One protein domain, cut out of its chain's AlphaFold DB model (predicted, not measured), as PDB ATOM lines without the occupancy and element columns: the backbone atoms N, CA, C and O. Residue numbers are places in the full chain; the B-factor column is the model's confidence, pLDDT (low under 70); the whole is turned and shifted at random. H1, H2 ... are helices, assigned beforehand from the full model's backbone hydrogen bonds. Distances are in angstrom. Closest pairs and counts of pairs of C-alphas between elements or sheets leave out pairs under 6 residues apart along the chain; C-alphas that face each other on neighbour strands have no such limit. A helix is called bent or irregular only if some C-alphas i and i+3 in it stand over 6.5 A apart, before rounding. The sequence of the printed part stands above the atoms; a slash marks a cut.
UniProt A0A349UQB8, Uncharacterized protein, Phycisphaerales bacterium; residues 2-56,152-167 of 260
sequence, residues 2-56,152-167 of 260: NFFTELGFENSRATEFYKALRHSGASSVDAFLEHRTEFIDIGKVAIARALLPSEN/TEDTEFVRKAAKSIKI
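What this domain is: This is residues 2 to 56 and 152 to 167 of the 260 residues of an uncharacterized protein of Phycisphaerales bacterium (UniProt A0A349UQB8). What shape do these atoms make? One long kinked helix, H4, runs through the middle; H3 folds back beside its residues 39 to 47 as a helical hairpin, while H2 and H5 cross it and stay apart from each other. Short H1 makes a corner with residues 11 to 14 of H2. What is it made of? The printed part has 71 residues with five named helices, H1 to H5 in order, and no named strand: all helix. It is compact, with a radius of gyration of the C-alphas of 11.7 A, and spans 30 by 25 by 18 A.

How they stand to each other: Which helix is the hub? H4, residues 37 to 54, touches 3 helices; it has a kink of 32 degrees near residue 44 and is irregular, C-alphas 38 and 41 being 7.6 A apart. What touches it? H5, residues 155 to 164, does so at a steep tilt of 63 degrees, opposite ways, the closest C-alphas being those of Lys 44 and Ala 162, 4.9 A. H3, residues 29 to 35, forms a hairpin with H4, at a shallow tilt of 10 degrees, opposite ways; the closest C-alphas, of Leu 33 and Ile 40, are 5.7 A apart. Residues 14 to 17 alone of H2, residues 11 to 22, touch H4, about perpendicular at 82 degrees, the closest C-alphas being those of Phe 17 and Phe 39, 6.5 A. What of the rest? H1, residues 3 to 6, touches H2 only at the corner, and only just, with 3 pairs of C-alphas within 8 A, the closest those of Thr 5 and Asn 11, 6.4 A. Every O i to N i+4 pair is within hydrogen-bond range in H2 and H5, 2 of 3 in H3 and 10 of 14 in H4; H1 is too short for such a pair.

Where its parts are: Where is the longest helix? H4 runs 25.8 A from C-alpha 37 at (56.448, -9.347, -19.234). How long are the others? H2 measures 16.5 A, H5 14.4 A, H3 10.2 A and H1 5.2 A; H5 ends at C-alpha 164 at (52.992, -2.999, -4.192).

The domain as a whole: Is anything missing? Residues 57 to 151 are not printed; C-alphas 56 and 152 are 10.7 A apart across the cut. Are any links long? Of the links that are printed whole, H1 to H2 and H3 to H4 are tight and H2 to H3 is short. Is confidence low anywhere? No printed residue is under 70.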
ATOM      1  N   ASN A   2      33.849 -13.177 -13.714       78.19
ATOM      2  CA  ASN A   2      35.131 -13.679 -13.210       78.19
ATOM      3  C   ASN A   2      35.798 -12.537 -12.432       78.19
ATOM      4  O   ASN A   2      35.744 -11.399 -12.891       78.19
ATOM      5  N   PHE A   3      36.437 -12.820 -11.301       86.31
ATOM      6  CA  PHE A   3      37.100 -11.804 -10.480       86.31
ATOM      7  C   PHE A   3      38.095 -10.938 -11.270       86.31
ATOM      8  O   PHE A   3      38.176  -9.727 -11.095       86.31
ATOM      9  N   PHE A   4      38.827 -11.544 -12.209       88.25
ATOM     10  CA  PHE A   4      39.736 -10.797 -13.079       88.25
ATOM     11  C   PHE A   4      38.998  -9.771 -13.959       88.25
ATOM     12  O   PHE A   4      39.534  -8.699 -14.225       88.25
ATOM     13  N   THR A   5      37.750 -10.044 -14.353       88.06
ATOM     14  CA  THR A   5      36.909  -9.093 -15.098       88.06
ATOM     15  C   THR A   5      36.504  -7.897 -14.248       88.06
ATOM     16  O   THR A   5      36.510  -6.779 -14.749       88.06
ATOM     17  N   GLU A   6      36.225  -8.101 -12.959       89.44
ATOM     18  CA  GLU A   6      35.939  -7.006 -12.016       89.44
ATOM     19  C   GLU A   6      37.155  -6.082 -11.837       89.44
ATOM     20  O   GLU A   6      37.020  -4.883 -11.599       89.44
ATOM     21  N   LEU A   7      38.362  -6.617 -12.040       89.50
ATOM     22  CA  LEU A   7      39.603  -5.846 -12.030       89.50
ATOM     23  C   LEU A   7      39.962  -5.196 -13.375       89.50
ATOM     24  O   LEU A   7      40.914  -4.412 -13.416       89.50
ATOM     25  N   GLY A   8      39.172  -5.435 -14.427       90.62
ATOM     26  CA  GLY A   8      39.333  -4.835 -15.754       90.62
ATOM     27  C   GLY A   8      40.051  -5.714 -16.781       90.62
ATOM     28  O   GLY A   8      40.354  -5.236 -17.870       90.62
ATOM     29  N   PHE A   9      40.323  -6.986 -16.474       92.50
ATOM     30  CA  PHE A   9      40.935  -7.912 -17.430       92.50
ATOM     31  C   PHE A   9      39.883  -8.643 -18.263       92.50
ATOM     32  O   PHE A   9      38.882  -9.152 -17.749       92.50
ATOM     33  N   GLU A  10      40.151  -8.792 -19.558       92.50
ATOM     34  CA  GLU A  10      39.345  -9.665 -20.408       92.50
ATOM     35  C   GLU A  10      39.437 -11.131 -19.949       92.50
ATOM     36  O   GLU A  10      40.500 -11.631 -19.571       92.50
ATOM     37  N   ASN A  11      38.325 -11.869 -20.034       89.81
ATOM     38  CA  ASN A  11      38.297 -13.296 -19.678       89.81
ATOM     39  C   ASN A  11      39.246 -14.151 -20.535       89.81
ATOM     40  O   ASN A  11      39.828 -15.125 -20.045       89.81
ATOM     41  N   SER A  12      39.414 -13.776 -21.805       92.75
ATOM     42  CA  SER A  12      40.399 -14.342 -22.733       92.75
ATOM     43  C   SER A  12      41.809 -14.240 -22.151       92.75
ATOM     44  O   SER A  12      42.511 -15.249 -22.075       92.75
ATOM     45  N   ARG A  13      42.183 -13.058 -21.647       93.75
ATOM     46  CA  ARG A  13      43.506 -12.774 -21.084       93.75
ATOM     47  C   ARG A  13      43.791 -13.578 -19.820       93.75
ATOM     48  O   ARG A  13      44.876 -14.139 -19.689       93.75
ATOM     49  N   ALA A  14      42.813 -13.699 -18.921       92.50
ATOM     50  CA  ALA A  14      42.943 -14.541 -17.728       92.50
ATOM     51  C   ALA A  14      43.143 -16.023 -18.080       92.50
ATOM     52  O   ALA A  14      43.984 -16.705 -17.491       92.50
ATOM     53  N   THR A  15      42.414 -16.509 -19.085       93.94
ATOM     54  CA  THR A  15      42.546 -17.887 -19.575       93.94
ATOM     55  C   THR A  15      43.905 -18.125 -20.235       93.94
ATOM     56  O   THR A  15      44.516 -19.175 -20.035       93.94
ATOM     57  N   GLU A  16      44.381 -17.161 -21.020       96.44
ATOM     58  CA  GLU A  16      45.688 -17.201 -21.672       96.44
ATOM     59  C   GLU A  16      46.820 -17.243 -20.642       96.44
ATOM     60  O   GLU A  16      47.648 -18.153 -20.696       96.44
ATOM     61  N   PHE A  17      46.804 -16.332 -19.662       96.50
ATOM     62  CA  PHE A  17      47.769 -16.305 -18.563       96.50
ATOM     63  C   PHE A  17      47.794 -17.633 -17.806       96.50
ATOM     64  O   PHE A  17      48.857 -18.222 -17.627       96.50
ATOM     65  N   TYR A  18      46.622 -18.142 -17.417       94.75
ATOM     66  CA  TYR A  18      46.509 -19.415 -16.710       94.75
ATOM     67  C   TYR A  18      47.153 -20.569 -17.486       94.75
ATOM     68  O   TYR A  18      47.949 -21.326 -16.926       94.75
ATOM     69  N   LYS A  19      46.833 -20.704 -18.781       97.00
ATOM     70  CA  LYS A  19      47.404 -21.751 -19.637       97.00
ATOM     71  C   LYS A  19      48.913 -21.575 -19.779       97.00
ATOM     72  O   LYS A  19      49.648 -22.545 -19.621       97.00
ATOM     73  N   ALA A  20      49.371 -20.352 -20.044       97.81
ATOM     74  CA  ALA A  20      50.785 -20.052 -20.219       97.81
ATOM     75  C   ALA A  20      51.590 -20.366 -18.951       97.81
ATOM     76  O   ALA A  20      52.580 -21.086 -19.036       97.81
ATOM     77  N   LEU A  21      51.135 -19.911 -17.780       96.94
ATOM     78  CA  LEU A  21      51.793 -20.189 -16.503       96.94
ATOM     79  C   LEU A  21      51.806 -21.693 -16.207       96.94
ATOM     80  O   LEU A  21      52.870 -22.255 -15.947       96.94
ATOM     81  N   ARG A  22      50.650 -22.367 -16.315       96.00
ATOM     82  CA  ARG A  22      50.509 -23.805 -16.023       96.00
ATOM     83  C   ARG A  22      51.420 -24.681 -16.884       96.00
ATOM     84  O   ARG A  22      51.887 -25.714 -16.410       96.00
ATOM     85  N   HIS A  23      51.650 -24.291 -18.133       97.19
ATOM     86  CA  HIS A  23      52.454 -25.053 -19.088       97.19
ATOM     87  C   HIS A  23      53.872 -24.495 -19.285       97.19
ATOM     88  O   HIS A  23      54.593 -24.981 -20.150       97.19
ATOM     89  N   SER A  24      54.291 -23.508 -18.487       96.44
ATOM     90  CA  SER A  24      55.610 -22.873 -18.623       96.44
ATOM     91  C   SER A  24      56.775 -23.734 -18.136       96.44
ATOM     92  O   SER A  24      57.899 -23.548 -18.590       96.44
ATOM     93  N   GLY A  25      56.531 -24.636 -17.179       93.69
ATOM     94  CA  GLY A  25      57.597 -25.348 -16.467       93.69
ATOM     95  C   GLY A  25      58.456 -24.451 -15.565       93.69
ATOM     96  O   GLY A  25      59.482 -24.911 -15.068       93.69
ATOM     97  N   ALA A  26      58.066 -23.189 -15.346       92.75
ATOM     98  CA  ALA A  26      58.790 -22.275 -14.472       92.75
ATOM     99  C   ALA A  26      58.726 -22.735 -13.006       92.75
ATOM    100  O   ALA A  26      57.705 -23.242 -12.540       92.75
ATOM    101  N   SER A  27      59.811 -22.518 -12.262       88.56
ATOM    102  CA  SER A  27      59.907 -22.897 -10.845       88.56
ATOM    103  C   SER A  27      59.051 -22.031  -9.919       88.56
ATOM    104  O   SER A  27      58.746 -22.441  -8.802       88.56
ATOM    105  N   SER A  28      58.696 -20.821 -10.354       90.38
ATOM    106  CA  SER A  28      57.830 -19.893  -9.628       90.38
ATOM    107  C   SER A  28      57.091 -18.973 -10.598       90.38
ATOM    108  O   SER A  28      57.455 -18.849 -11.771       90.38
ATOM    109  N   VAL A  29      56.054 -18.303 -10.088       93.19
ATOM    110  CA  VAL A  29      55.340 -17.254 -10.826       93.19
ATOM    111  C   VAL A  29      56.265 -16.087 -11.178       93.19
ATOM    112  O   VAL A  29      56.182 -15.581 -12.290       93.19
ATOM    113  N   ASP A  30      57.212 -15.729 -10.310       92.00
ATOM    114  CA  ASP A  30      58.190 -14.671 -10.588       92.00
ATOM    115  C   ASP A  30      59.092 -15.031 -11.758       92.00
ATOM    116  O   ASP A  30      59.187 -14.270 -12.714       92.00
ATOM    117  N   ALA A  31      59.669 -16.236 -11.744       91.31
ATOM    118  CA  ALA A  31      60.517 -16.711 -12.833       91.31
ATOM    119  C   ALA A  31      59.760 -16.738 -14.172       91.31
ATOM    120  O   ALA A  31      60.337 -16.457 -15.222       91.31
ATOM    121  N   PHE A  32      58.461 -17.049 -14.147       95.12
ATOM    122  CA  PHE A  32      57.607 -16.956 -15.327       95.12
ATOM    123  C   PHE A  32      57.412 -15.504 -15.791       95.12
ATOM    124  O   PHE A  32      57.592 -15.211 -16.974       95.12
ATOM    125  N   LEU A  33      57.061 -14.597 -14.876       94.69
ATOM    126  CA  LEU A  33      56.769 -13.194 -15.187       94.69
ATOM    127  C   LEU A  33      58.013 -12.393 -15.593       94.69
ATOM    128  O   LEU A  33      57.884 -11.461 -16.381       94.69
ATOM    129  N   GLU A  34      59.205 -12.783 -15.130       91.56
ATOM    130  CA  GLU A  34      60.483 -12.223 -15.592       91.56
ATOM    131  C   GLU A  34      60.697 -12.446 -17.102       91.56
ATOM    132  O   GLU A  34      61.275 -11.595 -17.772       91.56
ATOM    133  N   HIS A  35      60.195 -13.555 -17.662       92.12
ATOM    134  CA  HIS A  35      60.329 -13.879 -19.089       92.12
ATOM    135  C   HIS A  35      59.110 -13.478 -19.928       92.12
ATOM    136  O   HIS A  35      59.219 -13.323 -21.145       92.12
ATOM    137  N   ARG A  36      57.935 -13.366 -19.305       94.88
ATOM    138  CA  ARG A  36      56.654 -13.076 -19.965       94.88
ATOM    139  C   ARG A  36      56.073 -11.779 -19.430       94.88
ATOM    140  O   ARG A  36      55.061 -11.769 -18.721       94.88
ATOM    141  N   THR A  37      56.749 -10.683 -19.758       94.00
ATOM    142  CA  THR A  37      56.448  -9.347 -19.234       94.00
ATOM    143  C   THR A  37      55.039  -8.875 -19.589       94.00
ATOM    144  O   THR A  37      54.428  -8.124 -18.831       94.00
ATOM    145  N   GLU A  38      54.451  -9.394 -20.670       95.12
ATOM    146  CA  GLU A  38      53.074  -9.103 -21.058       95.12
ATOM    147  C   GLU A  38      52.032  -9.605 -20.040       95.12
ATOM    148  O   GLU A  38      50.876  -9.174 -20.070       95.12
ATOM    149  N   PHE A  39      52.409 -10.526 -19.146       96.50
ATOM    150  CA  PHE A  39      51.544 -11.042 -18.086       96.50
ATOM    151  C   PHE A  39      51.801 -10.414 -16.714       96.50
ATOM    152  O   PHE A  39      51.143 -10.820 -15.758       96.50
ATOM    153  N   ILE A  40      52.704  -9.436 -16.586       95.38
ATOM    154  CA  ILE A  40      53.059  -8.856 -15.281       95.38
ATOM    155  C   ILE A  40      51.824  -8.351 -14.531       95.38
ATOM    156  O   ILE A  40      51.624  -8.731 -13.381       95.38
ATOM    157  N   ASP A  41      50.959  -7.567 -15.173       95.50
ATOM    158  CA  ASP A  41      49.821  -6.947 -14.484       95.50
ATOM    159  C   ASP A  41      48.839  -7.985 -13.926       95.50
ATOM    160  O   ASP A  41      48.466  -7.942 -12.750       95.50
ATOM    161  N   ILE A  42      48.452  -8.964 -14.748       96.38
ATOM    162  CA  ILE A  42      47.540 -10.031 -14.320       96.38
ATOM    163  C   ILE A  42      48.213 -11.004 -13.343       96.38
ATOM    164  O   ILE A  42      47.563 -11.517 -12.433       96.38
ATOM    165  N   GLY A  43      49.521 -11.215 -13.490       96.50
ATOM    166  CA  GLY A  43      50.333 -12.034 -12.604       96.50
ATOM    167  C   GLY A  43      50.423 -11.450 -11.200       96.50
ATOM    168  O   GLY A  43      50.161 -12.161 -10.234       96.50
ATOM    169  N   LYS A  44      50.681 -10.143 -11.073       96.88
ATOM    170  CA  LYS A  44      50.674  -9.434  -9.781       96.88
ATOM    171  C   LYS A  44      49.320  -9.537  -9.082       96.88
ATOM    172  O   LYS A  44      49.263  -9.790  -7.883       96.88
ATOM    173  N   VAL A  45      48.225  -9.408  -9.833       96.50
ATOM    174  CA  VAL A  45      46.864  -9.609  -9.310       96.50
ATOM    175  C   VAL A  45      46.648 -11.044  -8.836       96.50
ATOM    176  O   VAL A  45      46.086 -11.251  -7.762       96.50
ATOM    177  N   ALA A  46      47.108 -12.037  -9.601       95.56
ATOM    178  CA  ALA A  46      47.002 -13.440  -9.217       95.56
ATOM    179  C   ALA A  46      47.803 -13.752  -7.941       95.56
ATOM    180  O   ALA A  46      47.284 -14.437  -7.062       95.56
ATOM    181  N   ILE A  47      49.020 -13.208  -7.809       96.00
ATOM    182  CA  ILE A  47      49.851 -13.321  -6.600       96.00
ATOM    183  C   ILE A  47      49.133 -12.688  -5.406       96.00
ATOM    184  O   ILE A  47      48.924 -13.356  -4.395       96.00
ATOM    185  N   ALA A  48      48.704 -11.429  -5.531       96.50
ATOM    186  CA  ALA A  48      48.020 -10.709  -4.461       96.50
ATOM    187  C   ALA A  48      46.766 -11.451  -3.981       96.50
ATOM    188  O   ALA A  48      46.599 -11.682  -2.785       96.50
ATOM    189  N   ARG A  49      45.916 -11.892  -4.918       95.06
ATOM    190  CA  ARG A  49      44.706 -12.663  -4.610       95.06
ATOM    191  C   ARG A  49      45.020 -13.981  -3.900       95.06
ATOM    192  O   ARG A  49      44.290 -14.356  -2.994       95.06
ATOM    193  N   ALA A  50      46.073 -14.689  -4.308       94.50
ATOM    194  CA  ALA A  50      46.439 -15.967  -3.700       94.50
ATOM    195  C   ALA A  50      47.029 -15.811  -2.288       94.50
ATOM    196  O   ALA A  50      46.837 -16.684  -1.440       94.50
ATOM    197  N   LEU A  51      47.755 -14.720  -2.030       95.38
ATOM    198  CA  LEU A  51      48.510 -14.550  -0.789       95.38
ATOM    199  C   LEU A  51      47.760 -13.786   0.306       95.38
ATOM    200  O   LEU A  51      47.930 -14.141   1.469       95.38
ATOM    201  N   LEU A  52      46.907 -12.805  -0.020       95.38
ATOM    202  CA  LEU A  52      46.149 -12.049   0.995       95.38
ATOM    203  C   LEU A  52      45.369 -12.955   1.977       95.38
ATOM    204  O   LEU A  52      45.510 -12.762   3.183       95.38
ATOM    205  N   PRO A  53      44.651 -14.010   1.533       92.81
ATOM    206  CA  PRO A  53      43.937 -14.914   2.444       92.81
ATOM    207  C   PRO A  53      44.853 -15.790   3.303       92.81
ATOM    208  O   PRO A  53      44.410 -16.377   4.290       92.81
ATOM    209  N   SER A  54      46.122 -15.928   2.909       93.56
ATOM    210  CA  SER A  54      47.106 -16.736   3.632       93.56
ATOM    211  C   SER A  54      47.668 -16.001   4.855       93.56
ATOM    212  O   SER A  54      48.183 -16.644   5.775       93.56
ATOM    213  N   GLU A  55      47.541 -14.672   4.907       94.62
ATOM    214  CA  GLU A  55      47.881 -13.866   6.077       94.62
ATOM    215  C   GLU A  55      46.836 -14.062   7.180       94.62
ATOM    216  O   GLU A  55      45.805 -13.402   7.216       94.62
ATOM    217  N   ASN A  56      47.102 -14.988   8.101       91.25
ATOM    218  CA  ASN A  56      46.169 -15.346   9.165       91.25
ATOM    219  C   ASN A  56      46.810 -15.159  10.558       91.25
ATOM    220  O   ASN A  56      47.727 -15.913  10.907       91.25
ATOM    221  N   THR A 152      40.480  -9.431   3.241       85.88
ATOM    222  CA  THR A 152      39.667 -10.286   2.375       85.88
ATOM    223  C   THR A 152      40.154 -10.216   0.925       85.88
ATOM    224  O   THR A 152      40.892  -9.309   0.538       85.88
ATOM    225  N   GLU A 153      39.686 -11.137   0.078       82.38
ATOM    226  CA  GLU A 153      39.915 -11.100  -1.379       82.38
ATOM    227  C   GLU A 153      39.121  -9.984  -2.092       82.38
ATOM    228  O   GLU A 153      38.743 -10.142  -3.254       82.38
ATOM    229  N   ASP A 154      38.831  -8.867  -1.418       89.44
ATOM    230  CA  ASP A 154      38.182  -7.725  -2.057       89.44
ATOM    231  C   ASP A 154      39.056  -7.211  -3.209       89.44
ATOM    232  O   ASP A 154      40.279  -7.063  -3.093       89.44
ATOM    233  N   THR A 155      38.409  -6.919  -4.333       92.12
ATOM    234  CA  THR A 155      39.005  -6.266  -5.496       92.12
ATOM    235  C   THR A 155      39.821  -5.022  -5.136       92.12
ATOM    236  O   THR A 155      40.864  -4.795  -5.752       92.12
ATOM    237  N   GLU A 156      39.409  -4.237  -4.137       93.19
ATOM    238  CA  GLU A 156      40.151  -3.052  -3.702       93.19
ATOM    239  C   GLU A 156      41.513  -3.426  -3.101       93.19
ATOM    240  O   GLU A 156      42.552  -2.944  -3.567       93.19
ATOM    241  N   PHE A 157      41.528  -4.330  -2.116       95.19
ATOM    242  CA  PHE A 157      42.762  -4.778  -1.470       95.19
ATOM    243  C   PHE A 157      43.670  -5.520  -2.443       95.19
ATOM    244  O   PHE A 157      44.870  -5.258  -2.475       95.19
ATOM    245  N   VAL A 158      43.113  -6.369  -3.307       96.44
ATOM    246  CA  VAL A 158      43.902  -7.054  -4.336       96.44
ATOM    247  C   VAL A 158      44.539  -6.050  -5.297       96.44
ATOM    248  O   VAL A 158      45.713  -6.195  -5.636       96.44
ATOM    249  N   ARG A 159      43.819  -4.996  -5.705       95.38
ATOM    250  CA  ARG A 159      44.375  -3.942  -6.570       95.38
ATOM    251  C   ARG A 159      45.491  -3.164  -5.868       95.38
ATOM    252  O   ARG A 159      46.503  -2.872  -6.504       95.38
ATOM    253  N   LYS A 160      45.325  -2.824  -4.586       95.44
ATOM    254  CA  LYS A 160      46.353  -2.139  -3.781       95.44
ATOM    255  C   LYS A 160      47.599  -3.014  -3.591       95.44
ATOM    256  O   LYS A 160      48.715  -2.557  -3.845       95.44
ATOM    257  N   ALA A 161      47.413  -4.288  -3.251       96.69
ATOM    258  CA  ALA A 161      48.498  -5.245  -3.072       96.69
ATOM    259  C   ALA A 161      49.254  -5.506  -4.381       96.69
ATOM    260  O   ALA A 161      50.480  -5.437  -4.411       96.69
ATOM    261  N   ALA A 162      48.541  -5.700  -5.496       96.06
ATOM    262  CA  ALA A 162      49.155  -5.905  -6.807       96.06
ATOM    263  C   ALA A 162      50.067  -4.739  -7.226       96.06
ATOM    264  O   ALA A 162      51.113  -4.973  -7.824       96.06
ATOM    265  N   LYS A 163      49.726  -3.490  -6.877       94.88
ATOM    266  CA  LYS A 163      50.591  -2.321  -7.134       94.88
ATOM    267  C   LYS A 163      51.884  -2.331  -6.310       94.88
ATOM    268  O   LYS A 163      52.878  -1.772  -6.759       94.88
ATOM    269  N   SER A 164      51.861  -2.948  -5.131       94.81
ATOM    270  CA  SER A 164      52.992  -2.999  -4.192       94.81
ATOM    271  C   SER A 164      53.956  -4.161  -4.470       94.81
ATOM    272  O   SER A 164      55.096  -4.156  -3.996       94.81
ATOM    273  N   ILE A 165      53.528  -5.133  -5.279       95.00
ATOM    274  CA  ILE A 165      54.362  -6.231  -5.773       95.00
ATOM    275  C   ILE A 165      55.313  -5.708  -6.854       95.00
ATOM    276  O   ILE A 165      54.895  -5.097  -7.846       95.00
ATOM    277  N   LYS A 166      56.600  -6.020  -6.710       92.25
ATOM    278  CA  LYS A 166      57.635  -5.778  -7.715       92.25
ATOM    279  C   LYS A 166      58.036  -7.112  -8.351       92.25
ATOM    280  O   LYS A 166      58.365  -8.074  -7.666       92.25
ATOM    281  N   ILE A 167      58.010  -7.156  -9.680       89.12
ATOM    282  CA  ILE A 167      58.620  -8.240 -10.455       89.12
ATOM    283  C   ILE A 167      59.909  -7.658 -11.009       89.12
ATOM    284  O   ILE A 167      59.863  -6.744 -11.833       89.12
TER     285      ILE A 167